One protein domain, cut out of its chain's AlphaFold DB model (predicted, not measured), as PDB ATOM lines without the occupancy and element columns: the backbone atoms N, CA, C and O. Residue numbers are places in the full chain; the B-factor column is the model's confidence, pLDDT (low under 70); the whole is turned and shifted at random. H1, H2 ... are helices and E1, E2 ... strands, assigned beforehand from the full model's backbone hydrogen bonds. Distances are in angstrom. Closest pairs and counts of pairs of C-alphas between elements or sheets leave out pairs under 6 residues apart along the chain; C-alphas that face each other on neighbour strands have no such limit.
ATOM      1  N   GLU A  12     -44.921 -34.958 -23.353       92.38
ATOM      2  CA  GLU A  12     -45.928 -34.377 -22.461       92.38
ATOM      3  C   GLU A  12     -45.594 -32.927 -22.105       92.38
ATOM      4  O   GLU A  12     -46.481 -32.079 -22.121       92.38
ATOM      5  N   GLN A  13     -44.320 -32.614 -21.838       93.19
ATOM      6  CA  GLN A  13     -43.877 -31.231 -21.612       93.19
ATOM      7  C   GLN A  13     -44.083 -30.375 -22.862       93.19
ATOM      8  O   GLN A  13     -44.568 -29.245 -22.780       93.19
ATOM      9  N   LEU A  14     -43.751 -30.933 -24.028       94.31
ATOM     10  CA  LEU A  14     -43.969 -30.287 -25.315       94.31
ATOM     11  C   LEU A  14     -45.459 -30.030 -25.552       94.31
ATOM     12  O   LEU A  14     -45.846 -28.914 -25.898       94.31
ATOM     13  N   GLU A  15     -46.294 -31.047 -25.354       94.50
ATOM     14  CA  GLU A  15     -47.736 -30.939 -25.533       94.50
ATOM     15  C   GLU A  15     -48.350 -29.928 -24.565       94.50
ATOM     16  O   GLU A  15     -49.125 -29.076 -24.996       94.50
ATOM     17  N   ALA A  16     -47.975 -29.982 -23.284       95.25
ATOM     18  CA  ALA A  16     -48.437 -29.042 -22.269       95.25
ATOM     19  C   ALA A  16     -48.091 -27.599 -22.653       95.25
ATOM     20  O   ALA A  16     -48.968 -26.734 -22.638       95.25
ATOM     21  N   TYR A  17     -46.847 -27.357 -23.081       95.81
ATOM     22  CA  TYR A  17     -46.405 -26.042 -23.532       95.81
ATOM     23  C   TYR A  17     -47.225 -25.548 -24.731       95.81
ATOM     24  O   TYR A  17     -47.878 -24.509 -24.661       95.81
ATOM     25  N   TYR A  18     -47.254 -26.308 -25.829       95.94
ATOM     26  CA  TYR A  18     -47.861 -25.847 -27.081       95.94
ATOM     27  C   TYR A  18     -49.391 -25.878 -27.096       95.94
ATOM     28  O   TYR A  18     -49.996 -25.256 -27.968       95.94
ATOM     29  N   ARG A  19     -50.036 -26.586 -26.160       93.75
ATOM     30  CA  ARG A  19     -51.485 -26.467 -25.943       93.75
ATOM     31  C   ARG A  19     -51.864 -25.228 -25.138       93.75
ATOM     32  O   ARG A  19     -52.960 -24.719 -25.350       93.75
ATOM     33  N   ALA A  20     -50.997 -24.773 -24.234       93.19
ATOM     34  CA  ALA A  20     -51.191 -23.532 -23.485       93.19
ATOM     35  C   ALA A  20     -50.768 -22.292 -24.290       93.19
ATOM     36  O   ALA A  20     -51.292 -21.204 -24.060       93.19
ATOM     37  N   ALA A  21     -49.839 -22.460 -25.233       93.31
ATOM     38  CA  ALA A  21     -49.312 -21.374 -26.041       93.31
ATOM     39  C   ALA A  21     -50.361 -20.769 -26.992       93.31
ATOM     40  O   ALA A  21     -51.203 -21.449 -27.584       93.31
ATOM     41  N   THR A  22     -50.260 -19.461 -27.168       92.81
ATOM     42  CA  THR A  22     -51.153 -18.598 -27.941       92.81
ATOM     43  C   THR A  22     -50.375 -17.810 -28.994       92.81
ATOM     44  O   THR A  22     -49.147 -17.853 -29.065       92.81
ATOM     45  N   GLU A  23     -51.084 -17.083 -29.859       93.88
ATOM     46  CA  GLU A  23     -50.439 -16.210 -30.841       93.88
ATOM     47  C   GLU A  23     -49.512 -15.185 -30.162       93.88
ATOM     48  O   GLU A  23     -49.850 -14.599 -29.127       93.88
ATOM     49  N   GLY A  24     -48.329 -14.984 -30.741       91.56
ATOM     50  CA  GLY A  24     -47.276 -14.127 -30.197       91.56
ATOM     51  C   GLY A  24     -46.294 -14.835 -29.260       91.56
ATOM     52  O   GLY A  24     -45.200 -14.308 -29.048       91.56
ATOM     53  N   ASP A  25     -46.645 -16.013 -28.740       94.75
ATOM     54  CA  ASP A  25     -45.757 -16.765 -27.852       94.75
ATOM     55  C   ASP A  25     -44.549 -17.319 -28.616       94.75
ATOM     56  O   ASP A  25     -44.550 -17.459 -29.847       94.75
ATOM     57  N   LEU A  26     -43.497 -17.608 -27.855       95.94
ATOM     58  CA  LEU A  26     -42.258 -18.164 -28.368       95.94
ATOM     59  C   LEU A  26     -42.461 -19.632 -28.765       95.94
ATOM     60  O   LEU A  26     -43.062 -20.425 -28.051       95.94
ATOM     61  N   ALA A  27     -41.910 -20.019 -29.903       96.25
ATOM     62  CA  ALA A  27     -41.771 -21.402 -30.316       96.25
ATOM     63  C   ALA A  27     -40.313 -21.687 -30.649       96.25
ATOM     64  O   ALA A  27     -39.549 -20.786 -30.994       96.25
ATOM     65  N   CYS A  28     -39.930 -22.955 -30.571       95.62
ATOM     66  CA  CYS A  28     -38.600 -23.399 -30.945       95.62
ATOM     67  C   CYS A  28     -38.700 -24.651 -31.814       95.62
ATOM     68  O   CYS A  28     -39.389 -25.619 -31.481       95.62
ATOM     69  N   VAL A  29     -38.004 -24.621 -32.946       94.56
ATOM     70  CA  VAL A  29     -37.926 -25.724 -33.899       94.56
ATOM     71  C   VAL A  29     -36.505 -26.250 -33.916       94.56
ATOM     72  O   VAL A  29     -35.577 -25.522 -34.261       94.56
ATOM     73  N   ARG A  30     -36.345 -27.535 -33.612       92.38
ATOM     74  CA  ARG A  30     -35.109 -28.272 -33.857       92.38
ATOM     75  C   ARG A  30     -35.084 -28.776 -35.292       92.38
ATOM     76  O   ARG A  30     -36.067 -29.354 -35.766       92.38
ATOM     77  N   ILE A  31     -33.944 -28.626 -35.945       89.44
ATOM     78  CA  ILE A  31     -33.651 -29.117 -37.284       89.44
ATOM     79  C   ILE A  31     -32.468 -30.085 -37.185       89.44
ATOM     80  O   ILE A  31     -31.376 -29.711 -36.769       89.44
ATOM     81  N   ASP A  32     -32.698 -31.349 -37.530       84.25
ATOM     82  CA  ASP A  32     -31.681 -32.395 -37.605       84.25
ATOM     83  C   ASP A  32     -31.275 -32.629 -39.071       84.25
ATOM     84  O   ASP A  32     -32.126 -32.874 -39.927       84.25
ATOM     85  N   HIS A  33     -29.968 -32.630 -39.349       75.25
ATOM     86  CA  HIS A  33     -29.399 -32.755 -40.705       75.25
ATOM     87  C   HIS A  33     -29.004 -34.187 -41.104       75.25
ATOM     88  O   HIS A  33     -28.142 -34.390 -41.956       75.25
ATOM     89  N   GLY A  34     -29.601 -35.202 -40.475       62.12
ATOM     90  CA  GLY A  34     -29.460 -36.595 -40.921       62.12
ATOM     91  C   GLY A  34     -28.024 -37.142 -40.954       62.12
ATOM     92  O   GLY A  34     -27.688 -37.884 -41.867       62.12
ATOM     93  N   GLY A  35     -27.175 -36.782 -39.985       55.53
ATOM     94  CA  GLY A  35     -25.840 -37.377 -39.807       55.53
ATOM     95  C   GLY A  35     -24.708 -36.774 -40.650       55.53
ATOM     96  O   GLY A  35     -23.555 -37.117 -40.415       55.53
ATOM     97  N   HIS A  36     -24.998 -35.852 -41.576       54.91
ATOM     98  CA  HIS A  36     -23.966 -35.157 -42.366       54.91
ATOM     99  C   HIS A  36     -23.390 -33.911 -41.677       54.91
ATOM    100  O   HIS A  36     -22.273 -33.505 -41.986       54.91
ATOM    101  N   LEU A  37     -24.120 -33.327 -40.722       55.62
ATOM    102  CA  LEU A  37     -23.623 -32.281 -39.831       55.62
ATOM    103  C   LEU A  37     -23.736 -32.764 -38.377       55.62
ATOM    104  O   LEU A  37     -24.788 -33.286 -37.996       55.62
ATOM    105  N   PRO A  38     -22.680 -32.605 -37.556       53.91
ATOM    106  CA  PRO A  38     -22.646 -33.109 -36.182       53.91
ATOM    107  C   PRO A  38     -23.552 -32.341 -35.201       53.91
ATOM    108  O   PRO A  38     -23.660 -32.738 -34.043       53.91
ATOM    109  N   SER A  39     -24.219 -31.269 -35.632       68.56
ATOM    110  CA  SER A  39     -25.036 -30.405 -34.776       68.56
ATOM    111  C   SER A  39     -26.463 -30.247 -35.299       68.56
ATOM    112  O   SER A  39     -26.688 -29.977 -36.479       68.56
ATOM    113  N   SER A  40     -27.438 -30.394 -34.398       81.88
ATOM    114  CA  SER A  40     -28.803 -29.910 -34.626       81.88
ATOM    115  C   SER A  40     -28.800 -28.381 -34.677       81.88
ATOM    116  O   SER A  40     -28.017 -27.742 -33.982       81.88
ATOM    117  N   GLU A  41     -29.700 -27.788 -35.448       89.62
ATOM    118  CA  GLU A  41     -29.957 -26.346 -35.413       89.62
ATOM    119  C   GLU A  41     -31.270 -26.075 -34.686       89.62
ATOM    120  O   GLU A  41     -32.208 -26.868 -34.767       89.62
ATOM    121  N   TYR A  42     -31.361 -24.940 -34.007       92.56
ATOM    122  CA  TYR A  42     -32.562 -24.476 -33.334       92.56
ATOM    123  C   TYR A  42     -32.973 -23.135 -33.914       92.56
ATOM    124  O   TYR A  42     -32.159 -22.246 -34.160       92.56
ATOM    125  N   THR A  43     -34.260 -23.005 -34.186       93.56
ATOM    126  CA  THR A  43     -34.847 -21.782 -34.716       93.56
ATOM    127  C   THR A  43     -35.954 -21.341 -33.776       93.56
ATOM    128  O   THR A  43     -36.930 -22.068 -33.594       93.56
ATOM    129  N   PHE A  44     -35.776 -20.177 -33.161       94.62
ATOM    130  CA  PHE A  44     -36.813 -19.519 -32.381       94.62
ATOM    131  C   PHE A  44     -37.728 -18.732 -33.321       94.62
ATOM    132  O   PHE A  44     -37.262 -18.017 -34.212       94.62
ATOM    133  N   GLU A  45     -39.034 -18.904 -33.148       93.94
ATOM    134  CA  GLU A  45     -40.052 -18.252 -33.966       93.94
ATOM    135  C   GLU A  45     -41.221 -17.785 -33.105       93.94
ATOM    136  O   GLU A  45     -41.411 -18.220 -31.970       93.94
ATOM    137  N   ARG A  46     -42.048 -16.926 -33.694       93.12
ATOM    138  CA  ARG A  46     -43.336 -16.536 -33.134       93.12
ATOM    139  C   ARG A  46     -44.404 -17.537 -33.563       93.12
ATOM    140  O   ARG A  46     -44.474 -17.916 -34.736       93.12
ATOM    141  N   ILE A  47     -45.302 -17.875 -32.645       94.69
ATOM    142  CA  ILE A  47     -46.561 -18.547 -32.977       94.69
ATOM    143  C   ILE A  47     -47.508 -17.560 -33.668       94.69
ATOM    144  O   ILE A  47     -47.902 -16.552 -33.087       94.69
ATOM    145  N   MET A  48     -47.904 -17.876 -34.900       93.25
ATOM    146  CA  MET A  48     -48.854 -17.097 -35.713       93.25
ATOM    147  C   MET A  48     -50.315 -17.521 -35.499       93.25
ATOM    148  O   MET A  48     -51.215 -17.037 -36.175       93.25
ATOM    149  N   GLY A  49     -50.544 -18.491 -34.616       92.56
ATOM    150  CA  GLY A  49     -51.853 -19.044 -34.299       92.56
ATOM    151  C   GLY A  49     -51.866 -20.568 -34.367       92.56
ATOM    152  O   GLY A  49     -50.828 -21.233 -34.407       92.56
ATOM    153  N   GLY A  50     -53.067 -21.139 -34.381       90.25
ATOM    154  CA  GLY A  50     -53.243 -22.583 -34.372       90.25
ATOM    155  C   GLY A  50     -54.682 -23.018 -34.611       90.25
ATOM    156  O   GLY A  50     -55.629 -22.266 -34.389       90.25
ATOM    157  N   ARG A  51     -54.866 -24.250 -35.094       87.94
ATOM    158  CA  ARG A  51     -56.199 -24.850 -35.289       87.94
ATOM    159  C   ARG A  51     -56.133 -26.368 -35.171       87.94
ATOM    160  O   ARG A  51     -55.219 -26.983 -35.710       87.94
ATOM    161  N   ARG A  52     -57.140 -26.985 -34.534       86.12
ATOM    162  CA  ARG A  52     -57.273 -28.456 -34.412       86.12
ATOM    163  C   ARG A  52     -56.002 -29.123 -33.843       86.12
ATOM    164  O   ARG A  52     -55.501 -30.087 -34.414       86.12
ATOM    165  N   GLY A  53     -55.460 -28.574 -32.752       88.19
ATOM    166  CA  GLY A  53     -54.253 -29.102 -32.096       88.19
ATOM    167  C   GLY A  53     -52.959 -28.886 -32.888       88.19
ATOM    168  O   GLY A  53     -52.001 -29.641 -32.722       88.19
ATOM    169  N   ARG A  54     -52.936 -27.893 -33.784       94.00
ATOM    170  CA  ARG A  54     -51.753 -27.501 -34.558       94.00
ATOM    171  C   ARG A  54     -51.252 -26.134 -34.132       94.00
ATOM    172  O   ARG A  54     -52.065 -25.265 -33.837       94.00
ATOM    173  N   VAL A  55     -49.942 -25.961 -34.217       95.62
ATOM    174  CA  VAL A  55     -49.228 -24.694 -34.053       95.62
ATOM    175  C   VAL A  55     -48.748 -24.242 -35.425       95.62
ATOM    176  O   VAL A  55     -48.183 -25.042 -36.181       95.62
ATOM    177  N   TYR A  56     -48.998 -22.981 -35.762       94.69
ATOM    178  CA  TYR A  56     -48.561 -22.371 -37.012       94.69
ATOM    179  C   TYR A  56     -47.413 -21.413 -36.739       94.69
ATOM    180  O   TYR A  56     -47.553 -20.468 -35.967       94.69
ATOM    181  N   LEU A  57     -46.281 -21.672 -37.384       93.06
ATOM    182  CA  LEU A  57     -45.092 -20.837 -37.335       93.06
ATOM    183  C   LEU A  57     -44.886 -20.178 -38.692       93.06
ATOM    184  O   LEU A  57     -45.186 -20.774 -39.733       93.06
ATOM    185  N   ALA A  58     -44.382 -18.951 -38.680       80.44
ATOM    186  CA  ALA A  58     -44.297 -18.140 -39.883       80.44
ATOM    187  C   ALA A  58     -43.297 -18.668 -40.917       80.44
ATOM    188  O   ALA A  58     -43.580 -18.614 -42.113       80.44
ATOM    189  N   ALA A  59     -42.141 -19.175 -40.478       86.88
ATOM    190  CA  ALA A  59     -41.090 -19.648 -41.376       86.88
ATOM    191  C   ALA A  59     -41.032 -21.180 -41.429       86.88
ATOM    192  O   ALA A  59     -40.827 -21.771 -42.494       86.88
ATOM    193  N   SER A  60     -41.249 -21.846 -40.293       89.38
ATOM    194  CA  SER A  60     -41.140 -23.307 -40.212       89.38
ATOM    195  C   SER A  60     -42.412 -24.081 -40.579       89.38
ATOM    196  O   SER A  60     -42.353 -25.306 -40.738       89.38
ATOM    197  N   GLY A  61     -43.545 -23.397 -40.758       90.75
ATOM    198  CA  GLY A  61     -44.814 -23.998 -41.166       90.75
ATOM    199  C   GLY A  61     -45.625 -24.570 -39.999       90.75
ATOM    200  O   GLY A  61     -45.615 -24.039 -38.892       90.75
ATOM    201  N   SER A  62     -46.386 -25.639 -40.252       93.94
ATOM    202  CA  SER A  62     -47.347 -26.189 -39.285       93.94
ATOM    203  C   SER A  62     -46.844 -27.444 -38.573       93.94
ATOM    204  O   SER A  62     -46.274 -28.342 -39.199       93.94
ATOM    205  N   PHE A  63     -47.138 -27.542 -37.276       95.75
ATOM    206  CA  PHE A  63     -46.734 -28.653 -36.415       95.75
ATOM    207  C   PHE A  63     -47.892 -29.145 -35.546       95.75
ATOM    208  O   PHE A  63     -48.771 -28.372 -35.173       95.75
ATOM    209  N   TYR A  64     -47.889 -30.430 -35.198       94.12
ATOM    210  CA  TYR A  64     -48.836 -30.995 -34.235       94.12
ATOM    211  C   TYR A  64     -48.394 -30.683 -32.803       94.12
ATOM    212  O   TYR A  64     -47.322 -31.130 -32.397       94.12
ATOM    213  N   ALA A  65     -49.237 -29.999 -32.024       93.06
ATOM    214  CA  ALA A  65     -48.938 -29.641 -30.635       93.06
ATOM    215  C   ALA A  65     -48.663 -30.878 -29.764       93.06
ATOM    216  O   ALA A  65     -47.736 -30.863 -28.976       93.06
ATOM    217  N   GLY A  66     -49.394 -31.981 -29.965       90.56
ATOM    218  CA  GLY A  66     -49.231 -33.196 -29.151       90.56
ATOM    219  C   GLY A  66     -48.003 -34.062 -29.463       90.56
ATOM    220  O   GLY A  66     -47.729 -35.015 -28.754       90.56
ATOM    221  N   SER A  67     -47.267 -33.804 -30.550       89.81
ATOM    222  CA  SER A  67     -46.094 -34.639 -30.900       89.81
ATOM    223  C   SER A  67     -44.878 -33.863 -31.385       89.81
ATOM    224  O   SER A  67     -43.835 -34.456 -31.675       89.81
ATOM    225  N   GLY A  68     -45.032 -32.556 -31.586       91.75
ATOM    226  CA  GLY A  68     -44.038 -31.690 -32.200       91.75
ATOM    227  C   GLY A  68     -43.690 -32.035 -33.648       91.75
ATOM    228  O   GLY A  68     -42.780 -31.432 -34.211       91.75
ATOM    229  N   LYS A  69     -44.368 -33.000 -34.283       92.44
ATOM    230  CA  LYS A  69     -44.082 -33.397 -35.667       92.44
ATOM    231  C   LYS A  69     -44.567 -32.327 -36.639       92.44
ATOM    232  O   LYS A  69     -45.689 -31.833 -36.515       92.44
ATOM    233  N   ASN A  70     -43.750 -32.029 -37.644       92.56
ATOM    234  CA  ASN A  70     -44.165 -31.195 -38.766       92.56
ATOM    235  C   ASN A  70     -45.301 -31.882 -39.549       92.56
ATOM    236  O   ASN A  70     -45.240 -33.086 -39.811       92.56
ATOM    237  N   CYS A  71     -46.333 -31.124 -39.925       90.12
ATOM    238  CA  CYS A  71     -47.515 -31.664 -40.600       90.12
ATOM    239  C   CYS A  71     -47.246 -32.119 -42.044       90.12
ATOM    240  O   CYS A  71     -47.952 -33.001 -42.527       90.12
ATOM    241  N   PHE A  72     -46.248 -31.542 -42.717       83.38
ATOM    242  CA  PHE A  72     -45.924 -31.824 -44.121       83.38
ATOM    243  C   PHE A  72     -44.740 -32.789 -44.270       83.38
ATOM    244  O   PHE A  72     -44.688 -33.570 -45.217       83.38
ATOM    245  N   HIS A  73     -43.820 -32.793 -43.300       79.19
ATOM    246  CA  HIS A  73     -42.625 -33.642 -43.300       79.19
ATOM    247  C   HIS A  73     -42.525 -34.502 -42.025       79.19
ATOM    248  O   HIS A  73     -41.594 -34.344 -41.229       79.19
ATOM    249  N   PRO A  74     -43.453 -35.459 -41.824       70.31
ATOM    250  CA  PRO A  74     -43.540 -36.241 -40.588       70.31
ATOM    251  C   PRO A  74     -42.364 -37.211 -40.385       70.31
ATOM    252  O   PRO A  74     -42.115 -37.627 -39.253       70.31
ATOM    253  N   LYS A  75     -41.626 -37.553 -41.457       67.75
ATOM    254  CA  LYS A  75     -40.440 -38.433 -41.422       67.75
ATOM    255  C   LYS A  75     -39.176 -37.762 -40.847       67.75
ATOM    256  O   LYS A  75     -38.199 -38.456 -40.609       67.75
ATOM    257  N   GLY A  76     -39.243 -36.468 -40.513       65.56
ATOM    258  CA  GLY A  76     -38.493 -35.907 -39.385       65.56
ATOM    259  C   GLY A  76     -37.080 -35.405 -39.670       65.56
ATOM    260  O   GLY A  76     -36.107 -36.062 -39.331       65.56
ATOM    261  N   GLN A  77     -36.998 -34.166 -40.151       81.44
ATOM    262  CA  GLN A  77     -35.838 -33.296 -39.909       81.44
ATOM    263  C   GLN A  77     -36.210 -32.126 -38.998       81.44
ATOM    264  O   GLN A  77     -35.376 -31.673 -38.235       81.44
ATOM    265  N   ARG A  78     -37.471 -31.669 -39.016       90.12
ATOM    266  CA  ARG A  78     -37.948 -30.547 -38.199       90.12
ATOM    267  C   ARG A  78     -38.910 -31.021 -37.122       90.12
ATOM    268  O   ARG A  78     -39.890 -31.702 -37.445       90.12
ATOM    269  N   ARG A  79     -38.672 -30.630 -35.873       92.00
ATOM    270  CA  ARG A  79     -39.576 -30.891 -34.748       92.00
ATOM    271  C   ARG A  79     -39.709 -29.673 -33.853       92.00
ATOM    272  O   ARG A  79     -38.728 -28.971 -33.647       92.00
ATOM    273  N   LEU A  80     -40.897 -29.470 -33.290       94.44
ATOM    274  CA  LEU A  80     -41.030 -28.579 -32.143       94.44
ATOM    275  C   LEU A  80     -40.252 -29.146 -30.959       94.44
ATOM    276  O   LEU A  80     -40.166 -30.363 -30.782       94.44
ATOM    277  N   VAL A  81     -39.720 -28.235 -30.160       95.06
ATOM    278  CA  VAL A  81     -39.158 -28.464 -28.830       95.06
ATOM    279  C   VAL A  81     -39.659 -27.342 -27.922       95.06
ATOM    280  O   VAL A  81     -40.100 -26.298 -28.414       95.06
ATOM    281  N   VAL A  82     -39.639 -27.545 -26.610       95.88
ATOM    282  CA  VAL A  82     -39.942 -26.482 -25.647       95.88
ATOM    283  C   VAL A  82     -38.801 -25.455 -25.696       95.88
ATOM    284  O   VAL A  82     -37.638 -25.850 -25.570       95.88
ATOM    285  N   PRO A  83     -39.090 -24.157 -25.903       95.69
ATOM    286  CA  PRO A  83     -38.091 -23.096 -25.807       95.69
ATOM    287  C   PRO A  83     -37.464 -23.055 -24.406       95.69
ATOM    288  O   PRO A  83     -38.186 -22.986 -23.415       95.69
ATOM    289  N   THR A  84     -36.132 -23.075 -24.303       95.25
ATOM    290  CA  THR A  84     -35.427 -22.984 -23.012       95.25
ATOM    291  C   THR A  84     -34.164 -22.133 -23.112       95.25
ATOM    292  O   THR A  84     -33.558 -22.016 -24.181       95.25
ATOM    293  N   LEU A  85     -33.719 -21.585 -21.974       94.38
ATOM    294  CA  LEU A  85     -32.426 -20.898 -21.875       94.38
ATOM    295  C   LEU A  85     -31.249 -21.819 -22.206       94.38
ATOM    296  O   LEU A  85     -30.270 -21.356 -22.775       94.38
ATOM    297  N   ALA A  86     -31.352 -23.120 -21.919       91.88
ATOM    298  CA  ALA A  86     -30.317 -24.092 -22.272       91.88
ATOM    299  C   ALA A  86     -30.118 -24.198 -23.793       91.88
ATOM    300  O   ALA A  86     -28.982 -24.272 -24.260       91.88
ATOM    301  N   ILE A  87     -31.204 -24.153 -24.577       92.00
ATOM    302  CA  ILE A  87     -31.122 -24.120 -26.045       92.00
ATOM    303  C   ILE A  87     -30.446 -22.829 -26.508       92.00
ATOM    304  O   ILE A  87     -29.582 -22.882 -27.379       92.00
ATOM    305  N   LEU A  88     -30.816 -21.687 -25.923       91.38
ATOM    306  CA  LEU A  88     -30.219 -20.397 -26.264       91.38
ATOM    307  C   LEU A  88     -28.711 -20.370 -25.955       91.38
ATOM    308  O   LEU A  88     -27.915 -20.063 -26.839       91.38
ATOM    309  N   ALA A  89     -28.326 -20.770 -24.740       90.38
ATOM    310  CA  ALA A  89     -26.938 -20.828 -24.281       90.38
ATOM    311  C   ALA A  89     -26.081 -21.786 -25.124       90.38
ATOM    312  O   ALA A  89     -24.913 -21.523 -25.388       90.38
ATOM    313  N   TRP A  90     -26.666 -22.881 -25.616       87.25
ATOM    314  CA  TRP A  90     -25.967 -23.839 -26.473       87.25
ATOM    315  C   TRP A  90     -25.518 -23.251 -27.826       87.25
ATOM    316  O   TRP A  90     -24.568 -23.753 -28.436       87.25
ATOM    317  N   GLY A  91     -26.197 -22.202 -28.300       84.38
ATOM    318  CA  GLY A  91     -25.831 -21.463 -29.511       84.38
ATOM    319  C   GLY A  91     -24.942 -20.247 -29.278       84.38
ATOM    320  O   GLY A  91     -24.536 -19.615 -30.255       84.38
ATOM    321  N   GLU A  92     -24.636 -19.890 -28.028       81.38
ATOM    322  CA  GLU A  92     -23.753 -18.759 -27.740       81.38
ATOM    323  C   GLU A  92     -22.367 -19.014 -28.353       81.38
ATOM    324  O   GLU A  92     -21.736 -20.045 -28.130       81.38
ATOM    325  N   GLY A  93     -21.912 -18.085 -29.197       71.56
ATOM    326  CA  GLY A  93     -20.656 -18.207 -29.943       71.56
ATOM    327  C   GLY A  93     -20.758 -18.897 -31.310       71.56
ATOM    328  O   GLY A  93     -19.801 -18.822 -32.078       71.56
ATOM    329  N   ASP A  94     -21.900 -19.497 -31.676       79.62
ATOM    330  CA  ASP A  94     -22.126 -20.072 -33.012       79.62
ATOM    331  C   ASP A  94     -23.549 -19.801 -33.526       79.62
ATOM    332  O   ASP A  94     -24.489 -20.577 -33.337       79.62
ATOM    333  N   ARG A  95     -23.686 -18.702 -34.273       71.19
ATOM    334  CA  ARG A  95     -24.951 -18.254 -34.882       71.19
ATOM    335  C   ARG A  95     -25.582 -19.240 -35.876       71.19
ATOM    336  O   ARG A  95     -26.710 -19.022 -36.307       71.19
ATOM    337  N   HIS A  96     -24.872 -20.289 -36.294       79.44
ATOM    338  CA  HIS A  96     -25.452 -21.319 -37.163       79.44
ATOM    339  C   HIS A  96     -26.269 -22.337 -36.362       79.44
ATOM    340  O   HIS A  96     -27.174 -22.960 -36.913       79.44
ATOM    341  N   ARG A  97     -25.992 -22.473 -35.059       85.62
ATOM    342  CA  ARG A  97     -26.675 -23.409 -34.156       85.62
ATOM    343  C   ARG A  97     -28.015 -22.901 -33.673       85.62
ATOM    344  O   ARG A  97     -28.941 -23.693 -33.547       85.62
ATOM    345  N   VAL A  98     -28.108 -21.607 -33.384       89.31
ATOM    346  CA  VAL A  98     -29.322 -20.969 -32.880       89.31
ATOM    347  C   VAL A  98     -29.571 -19.696 -33.667       89.31
ATOM    348  O   VAL A  98     -28.691 -18.847 -33.793       89.31
ATOM    349  N   ARG A  99     -30.788 -19.565 -34.183       91.25
ATOM    350  CA  ARG A  99     -31.221 -18.412 -34.971       91.25
ATOM    351  C   ARG A  99     -32.651 -18.024 -34.635       91.25
ATOM    352  O   ARG A  99     -33.423 -18.831 -34.120       91.25
ATOM    353  N   THR A 100     -32.996 -16.794 -34.965       90.06
ATOM    354  CA  THR A 100     -34.365 -16.285 -34.955       90.06
ATOM    355  C   THR A 100     -34.884 -16.173 -36.387       90.06
ATOM    356  O   THR A 100     -34.148 -16.395 -37.355       90.06
ATOM    357  N   THR A 101     -36.164 -15.849 -36.548       85.88
ATOM    358  CA  THR A 101     -36.752 -15.562 -37.865       85.88
ATOM    359  C   THR A 101     -37.483 -14.228 -37.843       85.88
ATOM    360  O   THR A 101     -37.646 -13.613 -36.797       85.88
ATOM    361  N   GLN A 102     -37.917 -13.761 -39.015       75.88
ATOM    362  CA  GLN A 102     -38.763 -12.567 -39.141       75.88
ATOM    363  C   GLN A 102     -38.164 -11.278 -38.540       75.88
ATOM    364  O   GLN A 102     -38.913 -10.421 -38.087       75.88
ATOM    365  N   GLY A 103     -36.834 -11.136 -38.521       73.12
ATOM    366  CA  GLY A 103     -36.181  -9.952 -37.946       73.12
ATOM    367  C   GLY A 103     -36.344  -9.825 -36.428       73.12
ATOM    368  O   GLY A 103     -36.283  -8.721 -35.908       73.12
ATOM    369  N   GLN A 104     -36.609 -10.932 -35.729       82.44
ATOM    370  CA  GLN A 104     -36.628 -10.971 -34.268       82.44
ATOM    371  C   GLN A 104     -35.205 -10.876 -33.721       82.44
ATOM    372  O   GLN A 104     -34.313 -11.597 -34.183       82.44
ATOM    373  N   GLU A 105     -35.016 -10.060 -32.691       87.69
ATOM    374  CA  GLU A 105     -33.736  -9.950 -32.003       87.69
ATOM    375  C   GLU A 105     -33.554 -11.097 -31.003       87.69
ATOM    376  O   GLU A 105     -34.496 -11.553 -30.346       87.69
ATOM    377  N   MET A 106     -32.320 -11.587 -30.873       90.38
ATOM    378  CA  MET A 106     -32.019 -12.678 -29.938       90.38
ATOM    379  C   MET A 106     -32.197 -12.243 -28.472       90.38
ATOM    380  O   MET A 106     -32.530 -13.061 -27.612       90.38
ATOM    381  N   ASP A 107     -32.037 -10.949 -28.192       91.62
ATOM    382  CA  ASP A 107     -32.254 -10.374 -26.864       91.62
ATOM    383  C   ASP A 107     -33.728 -10.412 -26.445       91.62
ATOM    384  O   ASP A 107     -34.018 -10.651 -25.271       91.62
ATOM    385  N   ASP A 108     -34.663 -10.285 -27.392       92.50
ATOM    386  CA  ASP A 108     -36.095 -10.439 -27.116       92.50
ATOM    387  C   ASP A 108     -36.432 -11.889 -26.758       92.50
ATOM    388  O   ASP A 108     -37.176 -12.146 -25.812       92.50
ATOM    389  N   VAL A 109     -35.843 -12.854 -27.477       93.44
ATOM    390  CA  VAL A 109     -35.975 -14.285 -27.156       93.44
ATOM    391  C   VAL A 109     -35.473 -14.557 -25.742       93.44
ATOM    392  O   VAL A 109     -36.169 -15.203 -24.955       93.44
ATOM    393  N   ARG A 110     -34.292 -14.032 -25.395       95.12
ATOM    394  CA  ARG A 110     -33.733 -14.144 -24.044       95.12
ATOM    395  C   ARG A 110     -34.668 -13.537 -23.003       95.12
ATOM    396  O   ARG A 110     -34.959 -14.184 -22.002       95.12
ATOM    397  N   ALA A 111     -35.170 -12.330 -23.247       94.75
ATOM    398  CA  ALA A 111     -36.060 -11.640 -22.324       94.75
ATOM    399  C   ALA A 111     -37.381 -12.398 -22.109       94.75
ATOM    400  O   ALA A 111     -37.864 -12.442 -20.978       94.75
ATOM    401  N   VAL A 112     -37.937 -13.047 -23.140       95.06
ATOM    402  CA  VAL A 112     -39.105 -13.933 -22.984       95.06
ATOM    403  C   VAL A 112     -38.767 -15.152 -22.127       95.06
ATOM    404  O   VAL A 112     -39.497 -15.472 -21.191       95.06
ATOM    405  N   LEU A 113     -37.645 -15.819 -22.404       95.38
ATOM    406  CA  LEU A 113     -37.222 -17.012 -21.661       95.38
ATOM    407  C   LEU A 113     -36.882 -16.722 -20.188       95.38
ATOM    408  O   LEU A 113     -37.058 -17.591 -19.340       95.38
ATOM    409  N   GLU A 114     -36.425 -15.509 -19.880       95.81
ATOM    410  CA  GLU A 114     -36.170 -15.028 -18.514       95.81
ATOM    411  C   GLU A 114     -37.426 -14.461 -17.827       95.81
ATOM    412  O   GLU A 114     -37.355 -14.018 -16.682       95.81
ATOM    413  N   GLY A 115     -38.576 -14.434 -18.512       92.50
ATOM    414  CA  GLY A 115     -39.828 -13.881 -17.988       92.50
ATOM    415  C   GLY A 115     -39.866 -12.350 -17.899       92.50
ATOM    416  O   GLY A 115     -40.796 -11.794 -17.318       92.50
TER     417      GLY A 115
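This is residues 12 to 115 of the 190 residues of an uncharacterized protein of Methylorubrum extorquens DSM 13060 (UniProt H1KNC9). A strongly twisted sheet of six strands folds over at the bend in its longest strand, E2, bringing edge strand E4 round towards edge strand E5 in a partial roll that no strand pairing between those two closes. Three short helices cover one face of this sheet, H1 over E5, H2 and H3 over E2, and the other face bears no named helix. The 104 printed residues have three named helices and six named strands, in the order H1 E1 E2 E3 E4 E5 H2 E6 H3, of the mixed class, helices and strands. The sheet is branched and mixed, with E2 and E6 parallel and its other neighbour pairs antiparallel. The whole is compact, with a radius of gyration of the C-alphas of 12.9 A and spans of 38 by 34 by 25 A.

Find C-alpha 12 at (-45.928, -34.377, -22.461); from there H1 runs over residues 12 to 20, 12.1 A. Next come E1, residues 26 to 31, 16.5 A, and E2, residues 41 to 51, 26.3 A, which begins at C-alpha 41, (-29.957, -26.346, -35.413), and bends by 75 degrees at residue 48. E3, residues 54 to 57, E4, residues 61 to 64, and E5, residues 78 to 81, follow. Then read H2, residues 85 to 90, E6, residues 98 to 100, and H3, residues 106 to 113, 10.7 A, ending at C-alpha 113, (-37.222, -17.012, -21.661).

Look first at E1 to E4, a meander, each strand the antiparallel neighbour of the one before. In the hairpin E1 and E2, N 29 and O 43 are 2.8 A apart, within hydrogen-bond range; in the hairpin E2 and E3, N 48 and O 56 are at 2.8 A; in the hairpin E3 and E4, N 55 and O 63 are at 2.8 A. On the other side of E1 from E2 lies E5, with N 30 and O 79 at 2.8 A. On the other side of E2 from E1 lies E6, with N 44 and O 99 at 2.9 A. The closest C-alphas of E4 and E5, those of Phe 63 and Leu 80, are 7.1 A apart. H1 is on the sheet at a height of 8.9 A, across the strands at 65 degrees to E5 on the local plane; its Leu 14 and Val 81 of E5 have the closest C-alphas, 6.2 A apart. H2 runs along E2 at a height of 9.7 A. H2 and H3 only just touch, with 3 pairs of C-alphas within 8 A, the closest those of Leu 85 and Leu 113, 6.2 A. In H1, H2 and H3 every O i to N i+4 pair is within hydrogen-bond range.

The C-alphas farthest apart, those of Arg 52 and Gly 93, are 38.3 A from each other. The printed part has no cut, and its long link is E4 to E5, residues 65 to 77. The mean pLDDT of the printed part is 87.8; look for values under 70 at residues 34 to 39 and 75 to 76 of this model.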